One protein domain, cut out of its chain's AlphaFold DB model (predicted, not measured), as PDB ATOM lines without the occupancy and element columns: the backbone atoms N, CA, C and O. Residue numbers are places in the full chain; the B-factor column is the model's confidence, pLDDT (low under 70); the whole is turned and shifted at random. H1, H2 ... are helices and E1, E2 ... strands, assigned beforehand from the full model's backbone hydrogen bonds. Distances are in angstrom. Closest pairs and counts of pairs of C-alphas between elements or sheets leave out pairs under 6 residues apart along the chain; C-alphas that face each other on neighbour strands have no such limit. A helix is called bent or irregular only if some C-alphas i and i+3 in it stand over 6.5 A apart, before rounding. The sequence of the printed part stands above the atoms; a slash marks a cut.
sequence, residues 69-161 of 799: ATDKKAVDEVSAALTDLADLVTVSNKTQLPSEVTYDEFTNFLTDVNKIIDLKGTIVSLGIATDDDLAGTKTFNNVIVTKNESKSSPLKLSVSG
ATOM      1  N   ALA A  69      89.633 165.110  78.149       68.31
ATOM      2  CA  ALA A  69      89.274 163.893  78.870       68.31
ATOM      3  C   ALA A  69      89.504 162.628  78.023       68.31
ATOM      4  O   ALA A  69      89.924 161.608  78.556       68.31
ATOM      5  N   THR A  70      89.278 162.691  76.707       81.06
ATOM      6  CA  THR A  70      89.485 161.570  75.773       81.06
ATOM      7  C   THR A  70      90.968 161.347  75.482       81.06
ATOM      8  O   THR A  70      91.407 160.201  75.439       81.06
ATOM      9  N   ASP A  71      91.758 162.413  75.344       88.00
ATOM     10  CA  ASP A  71      93.211 162.314  75.187       88.00
ATOM     11  C   ASP A  71      93.877 161.810  76.466       88.00
ATOM     12  O   ASP A  71      94.704 160.901  76.403       88.00
ATOM     13  N   LYS A  72      93.462 162.317  77.634       90.81
ATOM     14  CA  LYS A  72      93.923 161.808  78.927       90.81
ATOM     15  C   LYS A  72      93.521 160.348  79.122       90.81
ATOM     16  O   LYS A  72      94.362 159.548  79.509       90.81
ATOM     17  N   LYS A  73      92.291 159.975  78.755       90.69
ATOM     18  CA  LYS A  73      91.837 158.580  78.779       90.69
ATOM     19  C   LYS A  73      92.675 157.688  77.859       90.69
ATOM     20  O   LYS A  73      93.062 156.611  78.283       90.69
ATOM     21  N   ALA A  74      93.003 158.131  76.644       91.75
ATOM     22  CA  ALA A  74      93.864 157.374  75.733       91.75
ATOM     23  C   ALA A  74      95.291 157.214  76.288       91.75
ATOM     24  O   ALA A  74      95.860 156.129  76.213       91.75
ATOM     25  N   VAL A  75      95.854 158.273  76.884       95.25
ATOM     26  CA  VAL A  75      97.154 158.220  77.573       95.25
ATOM     27  C   VAL A  75      97.109 157.251  78.756       95.25
ATOM     28  O   VAL A  75      98.032 156.458  78.915       95.25
ATOM     29  N   ASP A  76      96.039 157.272  79.550       93.06
ATOM     30  CA  ASP A  76      95.874 156.397  80.714       93.06
ATOM     31  C   ASP A  76      95.642 154.933  80.310       93.06
ATOM     32  O   ASP A  76      96.233 154.042  80.912       93.06
ATOM     33  N   GLU A  77      94.860 154.672  79.256       94.00
ATOM     34  CA  GLU A  77      94.636 153.329  78.701       94.00
ATOM     35  C   GLU A  77      95.943 152.720  78.158       94.00
ATOM     36  O   GLU A  77      96.255 151.567  78.459       94.00
ATOM     37  N   VAL A  78      96.750 153.489  77.414       95.44
ATOM     38  CA  VAL A  78      98.056 153.022  76.910       95.44
ATOM     39  C   VAL A  78      99.071 152.881  78.049       95.44
ATOM     40  O   VAL A  78      99.812 151.901  78.091       95.44
ATOM     41  N   SER A  79      99.088 153.807  79.011       94.69
ATOM     42  CA  SER A  79      99.951 153.724  80.197       94.69
ATOM     43  C   SER A  79      99.633 152.491  81.050       94.69
ATOM     44  O   SER A  79     100.553 151.845  81.553       94.69
ATOM     45  N   ALA A  80      98.352 152.150  81.204       93.12
ATOM     46  CA  ALA A  80      97.921 150.933  81.885       93.12
ATOM     47  C   ALA A  80      98.358 149.685  81.106       93.12
ATOM     48  O   ALA A  80      99.016 148.822  81.678       93.12
ATOM     49  N   ALA A  81      98.123 149.646  79.788       93.81
ATOM     50  CA  ALA A  81      98.554 148.534  78.939       93.81
ATOM     51  C   ALA A  81     100.074 148.293  78.993       93.81
ATOM     52  O   ALA A  81     100.512 147.145  78.978       93.81
ATOM     53  N   LEU A  82     100.882 149.357  79.088       93.81
ATOM     54  CA  LEU A  82     102.332 149.257  79.281       93.81
ATOM     55  C   LEU A  82     102.717 148.779  80.682       93.81
ATOM     56  O   LEU A  82     103.688 148.048  80.821       93.81
ATOM     57  N   THR A  83     101.975 149.178  81.714       91.44
ATOM     58  CA  THR A  83     102.216 148.725  83.097       91.44
ATOM     59  C   THR A  83     101.896 147.237  83.253       91.44
ATOM     60  O   THR A  83     102.592 146.530  83.977       91.44
ATOM     61  N   ASP A  84     100.895 146.752  82.518       90.94
ATOM     62  CA  ASP A  84     100.495 145.343  82.487       90.94
ATOM     63  C   ASP A  84     101.470 144.458  81.686       90.94
ATOM     64  O   ASP A  84     101.375 143.226  81.725       90.94
ATOM     65  N   LEU A  85     102.437 145.053  80.973       91.31
ATOM     66  CA  LEU A  85     103.532 144.313  80.352       91.31
ATOM     67  C   LEU A  85     104.524 143.818  81.416       91.31
ATOM     68  O   LEU A  85     105.574 144.414  81.650       91.31
ATOM     69  N   ALA A  86     104.213 142.679  82.025       80.19
ATOM     70  CA  ALA A  86     105.157 141.917  82.832       80.19
ATOM     71  C   ALA A  86     105.989 140.948  81.970       80.19
ATOM     72  O   ALA A  86     105.581 140.554  80.872       80.19
ATOM     73  N   ASP A  87     107.153 140.557  82.497       84.56
ATOM     74  CA  ASP A  87     107.998 139.478  81.969       84.56
ATOM     75  C   ASP A  87     108.360 139.633  80.485       84.56
ATOM     76  O   ASP A  87     108.269 138.693  79.691       84.56
ATOM     77  N   LEU A  88     108.758 140.841  80.083       95.12
ATOM     78  CA  LEU A  88     109.213 141.077  78.719       95.12
ATOM     79  C   LEU A  88     110.511 140.309  78.458       95.12
ATOM     80  O   LEU A  88     111.464 140.366  79.240       95.12
ATOM     81  N   VAL A  89     110.544 139.595  77.335       94.12
ATOM     82  CA  VAL A  89     111.686 138.789  76.902       94.12
ATOM     83  C   VAL A  89     112.018 139.159  75.465       94.12
ATOM     84  O   VAL A  89     111.124 139.143  74.622       94.12
ATOM     85  N   THR A  90     113.282 139.468  75.175       95.25
ATOM     86  CA  THR A  90     113.728 139.703  73.795       95.25
ATOM     87  C   THR A  90     113.551 138.435  72.953       95.25
ATOM     88  O   THR A  90     113.891 137.318  73.365       95.25
ATOM     89  N   VAL A  91     112.985 138.584  71.758       94.06
ATOM     90  CA  VAL A  91     112.781 137.502  70.795       94.06
ATOM     91  C   VAL A  91     113.806 137.534  69.674       94.06
ATOM     92  O   VAL A  91     114.199 136.462  69.212       94.06
ATOM     93  N   SER A  92     114.265 138.723  69.279       90.62
ATOM     94  CA  SER A  92     115.168 138.927  68.144       90.62
ATOM     95  C   SER A  92     116.627 139.131  68.557       90.62
ATOM     96  O   SER A  92     117.515 138.745  67.801       90.62
ATOM     97  N   ASN A  93     116.890 139.597  69.784       94.69
ATOM     98  CA  ASN A  93     118.242 139.916  70.264       94.69
ATOM     99  C   ASN A  93     118.771 138.941  71.331       94.69
ATOM    100  O   ASN A  93     119.653 139.274  72.120       94.69
ATOM    101  N   LYS A  94     118.275 137.696  71.351       91.56
ATOM    102  CA  LYS A  94     118.659 136.672  72.347       91.56
ATOM    103  C   LYS A  94     120.154 136.359  72.391       91.56
ATOM    104  O   LYS A  94     120.644 135.919  73.425       91.56
ATOM    105  N   THR A  95     120.863 136.527  71.276       88.75
ATOM    106  CA  THR A  95     122.302 136.234  71.150       88.75
ATOM    107  C   THR A  95     123.198 137.431  71.459       88.75
ATOM    108  O   THR A  95     124.415 137.285  71.437       88.75
ATOM    109  N   GLN A  96     122.610 138.603  71.686       90.38
ATOM    110  CA  GLN A  96     123.329 139.848  71.947       90.38
ATOM    111  C   GLN A  96     123.315 140.149  73.441       90.38
ATOM    112  O   GLN A  96     122.424 139.684  74.163       90.38
ATOM    113  N   LEU A  97     124.299 140.912  73.906       87.44
ATOM    114  CA  LEU A  97     124.274 141.463  75.257       87.44
ATOM    115  C   LEU A  97     123.251 142.612  75.325       87.44
ATOM    116  O   LEU A  97     123.064 143.324  74.335       87.44
ATOM    117  N   PRO A  98     122.596 142.841  76.478       90.12
ATOM    118  CA  PRO A  98     121.753 144.015  76.693       90.12
ATOM    119  C   PRO A  98     122.395 145.325  76.218       90.12
ATOM    120  O   PRO A  98     121.720 146.120  75.564       90.12
ATOM    121  N   SER A  99     123.683 145.538  76.498       86.88
ATOM    122  CA  SER A  99     124.438 146.745  76.131       86.88
ATOM    123  C   SER A  99     124.639 146.970  74.624       86.88
ATOM    124  O   SER A  99     124.881 148.101  74.206       86.88
ATOM    125  N   GLU A 100     124.469 145.940  73.793       88.56
ATOM    126  CA  GLU A 100     124.632 146.025  72.333       88.56
ATOM    127  C   GLU A 100     123.340 146.439  71.608       88.56
ATOM    128  O   GLU A 100     123.368 146.818  70.438       88.56
ATOM    129  N   VAL A 101     122.197 146.384  72.297       87.50
ATOM    130  CA  VAL A 101     120.872 146.566  71.692       87.50
ATOM    131  C   VAL A 101     120.363 147.987  71.914       87.50
ATOM    132  O   VAL A 101     120.254 148.457  73.049       87.50
ATOM    133  N   THR A 102     119.974 148.659  70.830       91.69
ATOM    134  CA  THR A 102     119.317 149.977  70.841       91.69
ATOM    135  C   THR A 102     117.974 149.907  70.108       91.69
ATOM    136  O   THR A 102     117.801 149.098  69.198       91.69
ATOM    137  N   TYR A 103     116.998 150.722  70.526       91.19
ATOM    138  CA  TYR A 103     115.696 150.829  69.857       91.19
ATOM    139  C   TYR A 103     115.461 152.274  69.434       91.19
ATOM    140  O   TYR A 103     115.120 153.115  70.266       91.19
ATOM    141  N   ASP A 104     115.617 152.542  68.142       82.94
ATOM    142  CA  ASP A 104     115.417 153.883  67.580       82.94
ATOM    143  C   ASP A 104     113.941 154.319  67.617       82.94
ATOM    144  O   ASP A 104     113.635 155.504  67.737       82.94
ATOM    145  N   GLU A 105     113.013 153.356  67.576       87.44
ATOM    146  CA  GLU A 105     111.568 153.580  67.640       87.44
ATOM    147  C   GLU A 105     110.889 152.599  68.610       87.44
ATOM    148  O   GLU A 105     111.298 151.442  68.753       87.44
ATOM    149  N   PHE A 106     109.796 153.029  69.253       94.31
ATOM    150  CA  PHE A 106     109.040 152.192  70.199       94.31
ATOM    151  C   PHE A 106     108.429 150.936  69.547       94.31
ATOM    152  O   PHE A 106     108.286 149.889  70.178       94.31
ATOM    153  N   THR A 107     108.108 151.009  68.259       90.62
ATOM    154  CA  THR A 107     107.643 149.884  67.432       90.62
ATOM    155  C   THR A 107     108.698 148.782  67.299       90.62
ATOM    156  O   THR A 107     108.348 147.600  67.365       90.62
ATOM    157  N   ASN A 108     109.985 149.139  67.199       93.25
ATOM    158  CA  ASN A 108     111.091 148.175  67.167       93.25
ATOM    159  C   ASN A 108     111.223 147.445  68.508       93.25
ATOM    160  O   ASN A 108     111.419 146.230  68.534       93.25
ATOM    161  N   PHE A 109     111.024 148.159  69.620       95.56
ATOM    162  CA  PHE A 109     110.961 147.558  70.953       95.56
ATOM    163  C   PHE A 109     109.809 146.553  71.075       95.56
ATOM    164  O   PHE A 109     110.040 145.408  71.457       95.56
ATOM    165  N   LEU A 110     108.581 146.941  70.702       94.75
ATOM    166  CA  LEU A 110     107.412 146.051  70.753       94.75
ATOM    167  C   LEU A 110     107.587 144.800  69.881       94.75
ATOM    168  O   LEU A 110     107.203 143.703  70.293       94.75
ATOM    169  N   THR A 111     108.208 144.962  68.711       93.88
ATOM    170  CA  THR A 111     108.550 143.856  67.808       93.88
ATOM    171  C   THR A 111     109.527 142.891  68.478       93.88
ATOM    172  O   THR A 111     109.294 141.683  68.469       93.88
ATOM    173  N   ASP A 112     110.576 143.407  69.124       96.06
ATOM    174  CA  ASP A 112     111.561 142.566  69.800       96.06
ATOM    175  C   ASP A 112     111.003 141.846  71.030       96.06
ATOM    176  O   ASP A 112     111.428 140.741  71.326       96.06
ATOM    177  N   VAL A 113     110.028 142.401  71.747       96.00
ATOM    178  CA  VAL A 113     109.394 141.680  72.869       96.00
ATOM    179  C   VAL A 113     108.159 140.874  72.452       96.00
ATOM    180  O   VAL A 113     107.481 140.290  73.301       96.00
ATOM    181  N   ASN A 114     107.864 140.832  71.146       94.69
ATOM    182  CA  ASN A 114     106.690 140.199  70.544       94.69
ATOM    183  C   ASN A 114     105.375 140.594  71.246       94.69
ATOM    184  O   ASN A 114     104.572 139.745  71.650       94.69
ATOM    185  N   LYS A 115     105.171 141.902  71.436       93.75
ATOM    186  CA  LYS A 115     103.952 142.481  72.019       93.75
ATOM    187  C   LYS A 115     103.269 143.400  71.014       93.75
ATOM    188  O   LYS A 115     103.918 144.058  70.211       93.75
ATOM    189  N   ILE A 116     101.943 143.472  71.095       91.00
ATOM    190  CA  ILE A 116     101.126 144.392  70.301       91.00
ATOM    191  C   ILE A 116     100.363 145.276  71.278       91.00
ATOM    192  O   ILE A 116      99.630 144.770  72.127       91.00
ATOM    193  N   ILE A 117     100.536 146.588  71.150       93.06
ATOM    194  CA  ILE A 117      99.775 147.591  71.893       93.06
ATOM    195  C   ILE A 117      99.123 148.520  70.877       93.06
ATOM    196  O   ILE A 117      99.791 149.055  69.995       93.06
ATOM    197  N   ASP A 118      97.815 148.719  71.010       92.56
ATOM    198  CA  ASP A 118      97.118 149.766  70.275       92.56
ATOM    199  C   ASP A 118      97.474 151.118  70.898       92.56
ATOM    200  O   ASP A 118      97.071 151.423  72.018       92.56
ATOM    201  N   LEU A 119      98.243 151.923  70.165       92.31
ATOM    202  CA  LEU A 119      98.726 153.206  70.661       92.31
ATOM    203  C   LEU A 119      97.630 154.272  70.744       92.31
ATOM    204  O   LEU A 119      97.895 155.332  71.298       92.31
ATOM    205  N   LYS A 120      96.418 154.066  70.205       91.12
ATOM    206  CA  LYS A 120      95.305 155.044  70.269       91.12
ATOM    207  C   LYS A 120      95.686 156.473  69.827       91.12
ATOM    208  O   LYS A 120      95.104 157.462  70.292       91.12
ATOM    209  N   GLY A 121      96.669 156.595  68.929       90.94
ATOM    210  CA  GLY A 121      97.233 157.873  68.475       90.94
ATOM    211  C   GLY A 121      98.125 158.593  69.499       90.94
ATOM    212  O   GLY A 121      98.295 159.803  69.392       90.94
ATOM    213  N   THR A 122      98.639 157.886  70.507       93.94
ATOM    214  CA  THR A 122      99.645 158.368  71.469       93.94
ATOM    215  C   THR A 122     101.070 158.126  70.948       93.94
ATOM    216  O   THR A 122     101.292 157.276  70.086       93.94
ATOM    217  N   ILE A 123     102.041 158.868  71.484       94.44
ATOM    218  CA  ILE A 123     103.483 158.709  71.253       94.44
ATOM    219  C   ILE A 123     104.122 158.204  72.550       94.44
ATOM    220  O   ILE A 123     103.899 158.794  73.610       94.44
ATOM    221  N   VAL A 124     104.939 157.150  72.465       95.19
ATOM    222  CA  VAL A 124     105.663 156.562  73.605       95.19
ATOM    223  C   VAL A 124     107.163 156.815  73.456       95.19
ATOM    224  O   VAL A 124     107.752 156.458  72.439       95.19
ATOM    225  N   SER A 125     107.785 157.403  74.477       94.56
ATOM    226  CA  SER A 125     109.237 157.616  74.560       94.56
ATOM    227  C   SER A 125     109.848 156.659  75.581       94.56
ATOM    228  O   SER A 125     109.388 156.640  76.719       94.56
ATOM    229  N   LEU A 126     110.883 155.898  75.200       87.88
ATOM    230  CA  LEU A 126     111.502 154.853  76.035       87.88
ATOM    231  C   LEU A 126     112.463 155.375  77.124       87.88
ATOM    232  O   LEU A 126     112.774 154.640  78.056       87.88
ATOM    233  N   GLY A 127     112.917 156.630  77.054       87.44
ATOM    234  CA  GLY A 127     113.860 157.179  78.039       87.44
ATOM    235  C   GLY A 127     115.261 156.548  77.966       87.44
ATOM    236  O   GLY A 127     115.643 155.975  76.948       87.44
ATOM    237  N   ILE A 128     116.055 156.691  79.035       82.50
ATOM    238  CA  ILE A 128     117.436 156.177  79.100       82.50
ATOM    239  C   ILE A 128     117.418 154.739  79.633       82.50
ATOM    240  O   ILE A 128     116.821 154.461  80.679       82.50
ATOM    241  N   ALA A 129     118.098 153.833  78.927       89.25
ATOM    242  CA  ALA A 129     118.241 152.440  79.330       89.25
ATOM    243  C   ALA A 129     119.372 152.234  80.354       89.25
ATOM    244  O   ALA A 129     120.363 152.960  80.378       89.25
ATOM    245  N   THR A 130     119.226 151.218  81.199       90.50
ATOM    246  CA  THR A 130     120.266 150.681  82.081       90.50
ATOM    247  C   THR A 130     120.448 149.198  81.779       90.50
ATOM    248  O   THR A 130     119.464 148.453  81.776       90.50
ATOM    249  N   ASP A 131     121.695 148.786  81.558       90.06
ATOM    250  CA  ASP A 131     122.048 147.465  81.032       90.06
ATOM    251  C   ASP A 131     122.700 146.591  82.098       90.06
ATOM    252  O   ASP A 131     123.623 147.021  82.789       90.06
ATOM    253  N   ASP A 132     122.219 145.356  82.226       87.31
ATOM    254  CA  ASP A 132     122.788 144.334  83.101       87.31
ATOM    255  C   ASP A 132     123.087 143.070  82.288       87.31
ATOM    256  O   ASP A 132     122.274 142.147  82.178       87.31
ATOM    257  N   ASP A 133     124.288 143.044  81.710       83.62
ATOM    258  CA  ASP A 133     124.790 141.944  80.878       83.62
ATOM    259  C   ASP A 133     125.001 140.635  81.664       83.62
ATOM    260  O   ASP A 133     125.066 139.555  81.075       83.62
ATOM    261  N   LEU A 134     125.088 140.701  83.000       81.12
ATOM    262  CA  LEU A 134     125.175 139.508  83.849       81.12
ATOM    263  C   LEU A 134     123.796 138.870  84.022       81.12
ATOM    264  O   LEU A 134     123.645 137.651  83.914       81.12
ATOM    265  N   ALA A 135     122.778 139.692  84.272       85.44
ATOM    266  CA  ALA A 135     121.402 139.226  84.362       85.44
ATOM    267  C   ALA A 135     120.787 138.935  82.982       85.44
ATOM    268  O   ALA A 135     119.810 138.183  82.903       85.44
ATOM    269  N   GLY A 136     121.366 139.477  81.904       92.25
ATOM    270  CA  GLY A 136     120.790 139.450  80.561       92.25
ATOM    271  C   GLY A 136     119.518 140.291  80.505       92.25
ATOM    272  O   GLY A 136     118.512 139.842  79.949       92.25
ATOM    273  N   THR A 137     119.534 141.463  81.153       92.81
ATOM    274  CA  THR A 137     118.368 142.348  81.274       92.81
ATOM    275  C   THR A 137     118.679 143.796  80.905       92.81
ATOM    276  O   THR A 137     119.721 144.319  81.285       92.81
ATOM    277  N   LYS A 138     117.735 144.460  80.232       94.69
ATOM    278  CA  LYS A 138     117.764 145.878  79.851       94.69
ATOM    279  C   LYS A 138     116.564 146.594  80.453       94.69
ATOM    280  O   LYS A 138     115.435 146.132  80.304       94.69
ATOM    281  N   THR A 139     116.784 147.703  81.153       93.44
ATOM    282  CA  THR A 139     115.727 148.436  81.865       93.44
ATOM    283  C   THR A 139     115.603 149.864  81.362       93.44
ATOM    284  O   THR A 139     116.529 150.652  81.507       93.44
ATOM    285  N   PHE A 140     114.434 150.216  80.839       94.38
ATOM    286  CA  PHE A 140     114.070 151.556  80.396       94.38
ATOM    287  C   PHE A 140     113.441 152.327  81.548       94.38
ATOM    288  O   PHE A 140     112.348 151.990  82.020       94.38
ATOM    289  N   ASN A 141     114.151 153.351  82.019       88.56
ATOM    290  CA  ASN A 141     113.652 154.246  83.051       88.56
ATOM    291  C   ASN A 141     113.027 155.482  82.394       88.56
ATOM    292  O   ASN A 141     113.586 156.029  81.444       88.56
ATOM    293  N   ASN A 142     111.912 155.959  82.956       90.31
ATOM    294  CA  ASN A 142     111.199 157.152  82.494       90.31
ATOM    295  C   ASN A 142     110.523 156.984  81.121       90.31
ATOM    296  O   ASN A 142     110.627 157.848  80.251       90.31
ATOM    297  N   VAL A 143     109.805 155.872  80.942       93.62
ATOM    298  CA  VAL A 143     108.950 155.662  79.769       93.62
ATOM    299  C   VAL A 143     107.713 156.558  79.891       93.62
ATOM    300  O   VAL A 143     107.004 156.489  80.893       93.62
ATOM    301  N   ILE A 144     107.453 157.413  78.899       94.38
ATOM    302  CA  ILE A 144     106.362 158.406  78.942       94.38
ATOM    303  C   ILE A 144     105.448 158.241  77.728       94.38
ATOM    304  O   ILE A 144     105.924 158.185  76.593       94.38
ATOM    305  N   VAL A 145     104.135 158.230  77.971       95.62
ATOM    306  CA  VAL A 145     103.079 158.249  76.949       95.62
ATOM    307  C   VAL A 145     102.535 159.667  76.815       95.62
ATOM    308  O   VAL A 145     102.194 160.303  77.814       95.62
ATOM    309  N   THR A 146     102.431 160.168  75.588       93.69
ATOM    310  CA  THR A 146     101.940 161.523  75.308       93.69
ATOM    311  C   THR A 146     100.907 161.538  74.188       93.69
ATOM    312  O   THR A 146     100.999 160.767  73.237       93.69
ATOM    313  N   LYS A 147      99.911 162.422  74.288       93.94
ATOM    314  CA  LYS A 147      98.977 162.739  73.200       93.94
ATOM    315  C   LYS A 147      98.499 164.170  73.368       93.94
ATOM    316  O   LYS A 147      97.909 164.504  74.397       93.94
ATOM    317  N   ASN A 148      98.776 165.010  72.373       91.19
ATOM    318  CA  ASN A 148      98.605 166.457  72.480       91.19
ATOM    319  C   ASN A 148      99.297 166.978  73.760       91.19
ATOM    320  O   ASN A 148     100.485 166.733  73.953       91.19
ATOM    321  N   GLU A 149      98.567 167.645  74.653       88.62
ATOM    322  CA  GLU A 149      99.108 168.187  75.909       88.62
ATOM    323  C   GLU A 149      99.060 167.192  77.088       88.62
ATOM    324  O   GLU A 149      99.640 167.450  78.143       88.62
ATOM    325  N   SER A 150      98.411 166.032  76.928       90.50
ATOM    326  CA  SER A 150      98.306 165.018  77.985       90.50
ATOM    327  C   SER A 150      99.564 164.150  78.063       90.50
ATOM    328  O   SER A 150     100.061 163.671  77.041       90.50
ATOM    329  N   LYS A 151     100.056 163.903  79.287       93.62
ATOM    330  CA  LYS A 151     101.226 163.052  79.571       93.62
ATOM    331  C   LYS A 151     100.935 162.043  80.685       93.62
ATOM    332  O   LYS A 151     100.176 162.341  81.613       93.62
ATOM    333  N   SER A 152     101.526 160.854  80.591       94.38
ATOM    334  CA  SER A 152     101.521 159.870  81.678       94.38
ATOM    335  C   SER A 152     102.554 160.226  82.748       94.38
ATOM    336  O   SER A 152     103.490 160.992  82.508       94.38
ATOM    337  N   SER A 153     102.418 159.618  83.925       91.00
ATOM    338  CA  SER A 153     103.540 159.518  84.859       91.00
ATOM    339  C   SER A 153     104.650 158.639  84.256       91.00
ATOM    340  O   SER A 153     104.342 157.761  83.442       91.00
ATOM    341  N   PRO A 154     105.922 158.846  84.643       91.12
ATOM    342  CA  PRO A 154     107.031 157.976  84.263       91.12
ATOM    343  C   PRO A 154     106.765 156.502  84.585       91.12
ATOM    344  O   PRO A 154     106.449 156.162  85.727       91.12
ATOM    345  N   LEU A 155     106.940 155.632  83.595       92.44
ATOM    346  CA  LEU A 155     106.869 154.180  83.736       92.44
ATOM    347  C   LEU A 155     108.269 153.559  83.663       92.44
ATOM    348  O   LEU A 155     109.237 154.186  83.219       92.44
ATOM    349  N   LYS A 156     108.366 152.300  84.092       92.44
ATOM    350  CA  LYS A 156     109.577 151.480  84.013       92.44
ATOM    351  C   LYS A 156     109.260 150.200  83.248       92.44
ATOM    352  O   LYS A 156     108.331 149.496  83.629       92.44
ATOM    353  N   LEU A 157     110.043 149.891  82.217       94.06
ATOM    354  CA  LEU A 157     109.939 148.637  81.464       94.06
ATOM    355  C   LEU A 157     111.271 147.891  81.537       94.06
ATOM    356  O   LEU A 157     112.317 148.475  81.268       94.06
ATOM    357  N   SER A 158     111.245 146.606  81.881       93.50
ATOM    358  CA  SER A 158     112.440 145.756  81.936       93.50
ATOM    359  C   SER A 158     112.278 144.577  80.985       93.50
ATOM    360  O   SER A 158     111.288 143.855  81.068       93.50
ATOM    361  N   VAL A 159     113.253 144.381  80.101       95.62
ATOM    362  CA  VAL A 159     113.324 143.270  79.145       95.62
ATOM    363  C   VAL A 159     114.438 142.326  79.563       95.62
ATOM    364  O   VAL A 159     115.521 142.763  79.937       95.62
ATOM    365  N   SER A 160     114.178 141.031  79.497       93.25
ATOM    366  CA  SER A 160     115.115 139.961  79.838       93.25
ATOM    367  C   SER A 160     115.369 139.040  78.640       93.25
ATOM    368  O   SER A 160     114.790 139.223  77.574       93.25
ATOM    369  N   GLY A 161     116.235 138.038  78.789       91.94
ATOM    370  CA  GLY A 161     116.455 137.012  77.759       91.94
ATOM    371  C   GLY A 161     117.511 137.353  76.712       91.94
ATOM    372  O   GLY A 161     117.667 136.596  75.754       91.94
TER     373      GLY A 161
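Overview. This is residues 69 to 161 of the 799 residues of an uncharacterized protein of Mycoplasma testudineum (UniProt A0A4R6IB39). A long, bent strand, E3, runs through the middle of a strongly twisted sheet, with E4 along one side of it and E1 and E2 one after the other along the other side, while the long helix H1 packs along E3. The short helix H2 only grazes the sheet, and the long unnamed stretch of residues 84 to 105 leads from H1 past E4 to the end of the domain opposite Ala 69. The printed part has 93 residues, with two named helices, H1 and H2, followed along the chain by four named strands, E1 to E4; the class is mixed, helices and strands, and the sheet is branched, with the neighbour pairs E1 and E3, E2 and E3, and E3 and E4 each antiparallel. The whole is compact, with a radius of gyration of the C-alphas of 13.3 A, yet only just elongated, with spans of 43 by 22 by 21 A.

Along the chain. H1, residues 69 to 83, begins with C-alpha 69 at (89.274, 163.893, 78.870) and is 20.4 A long. H2 is residues 106 to 112, 10.0 A. E1 is residues 123 to 125, and E2 is residues 128 to 132, 13.6 A. E3, residues 137 to 147, is 29.3 A long and bends by 52 degrees at residue 141. E4, residues 155 to 160, is 16.9 A long and ends with C-alpha 160 at (115.115, 139.961, 79.838).

Arrangement. H1 is on the sheet at a height of 8.2 A, over E3, and runs along the strands, at 3 degrees to E3 on the local plane. Their closest C-alphas, those of Val 75 and Val 145, are 6.0 A apart. H1 and H2 are apart. The closest C-alphas of H2 and E1, those of Phe 106 and Val 124, are 6.5 A apart. E1 runs on into E2 across a break of 2 residues, at 49 degrees. E1 and E2 lie on one side of E3, and E4 lies on the other side. N 125 and O 144 of E1 and E3 are within hydrogen-bond range at 2.9 A. E2 and E3 form a hairpin, with N 130 and O 139 2.8 A apart. E3 and E4 form another, with N 140 and O 157 2.8 A apart. E2, E3 and E4 make a meander, each strand the antiparallel neighbour of the one before. Residues 88 to 89 pair, parallel, with residues 159 to 160 of E4. In H1 and H2 every O i to N i+4 pair is within hydrogen-bond range.

Size, cuts and confidence. The two C-alphas farthest apart, those of Ala 69 and Thr 95, are 43.8 A apart. The printed part has no cut. The link from H1 to H2, 22 residues, is long. The mean pLDDT of the printed part is 91.2, and residue 69 alone is under 70.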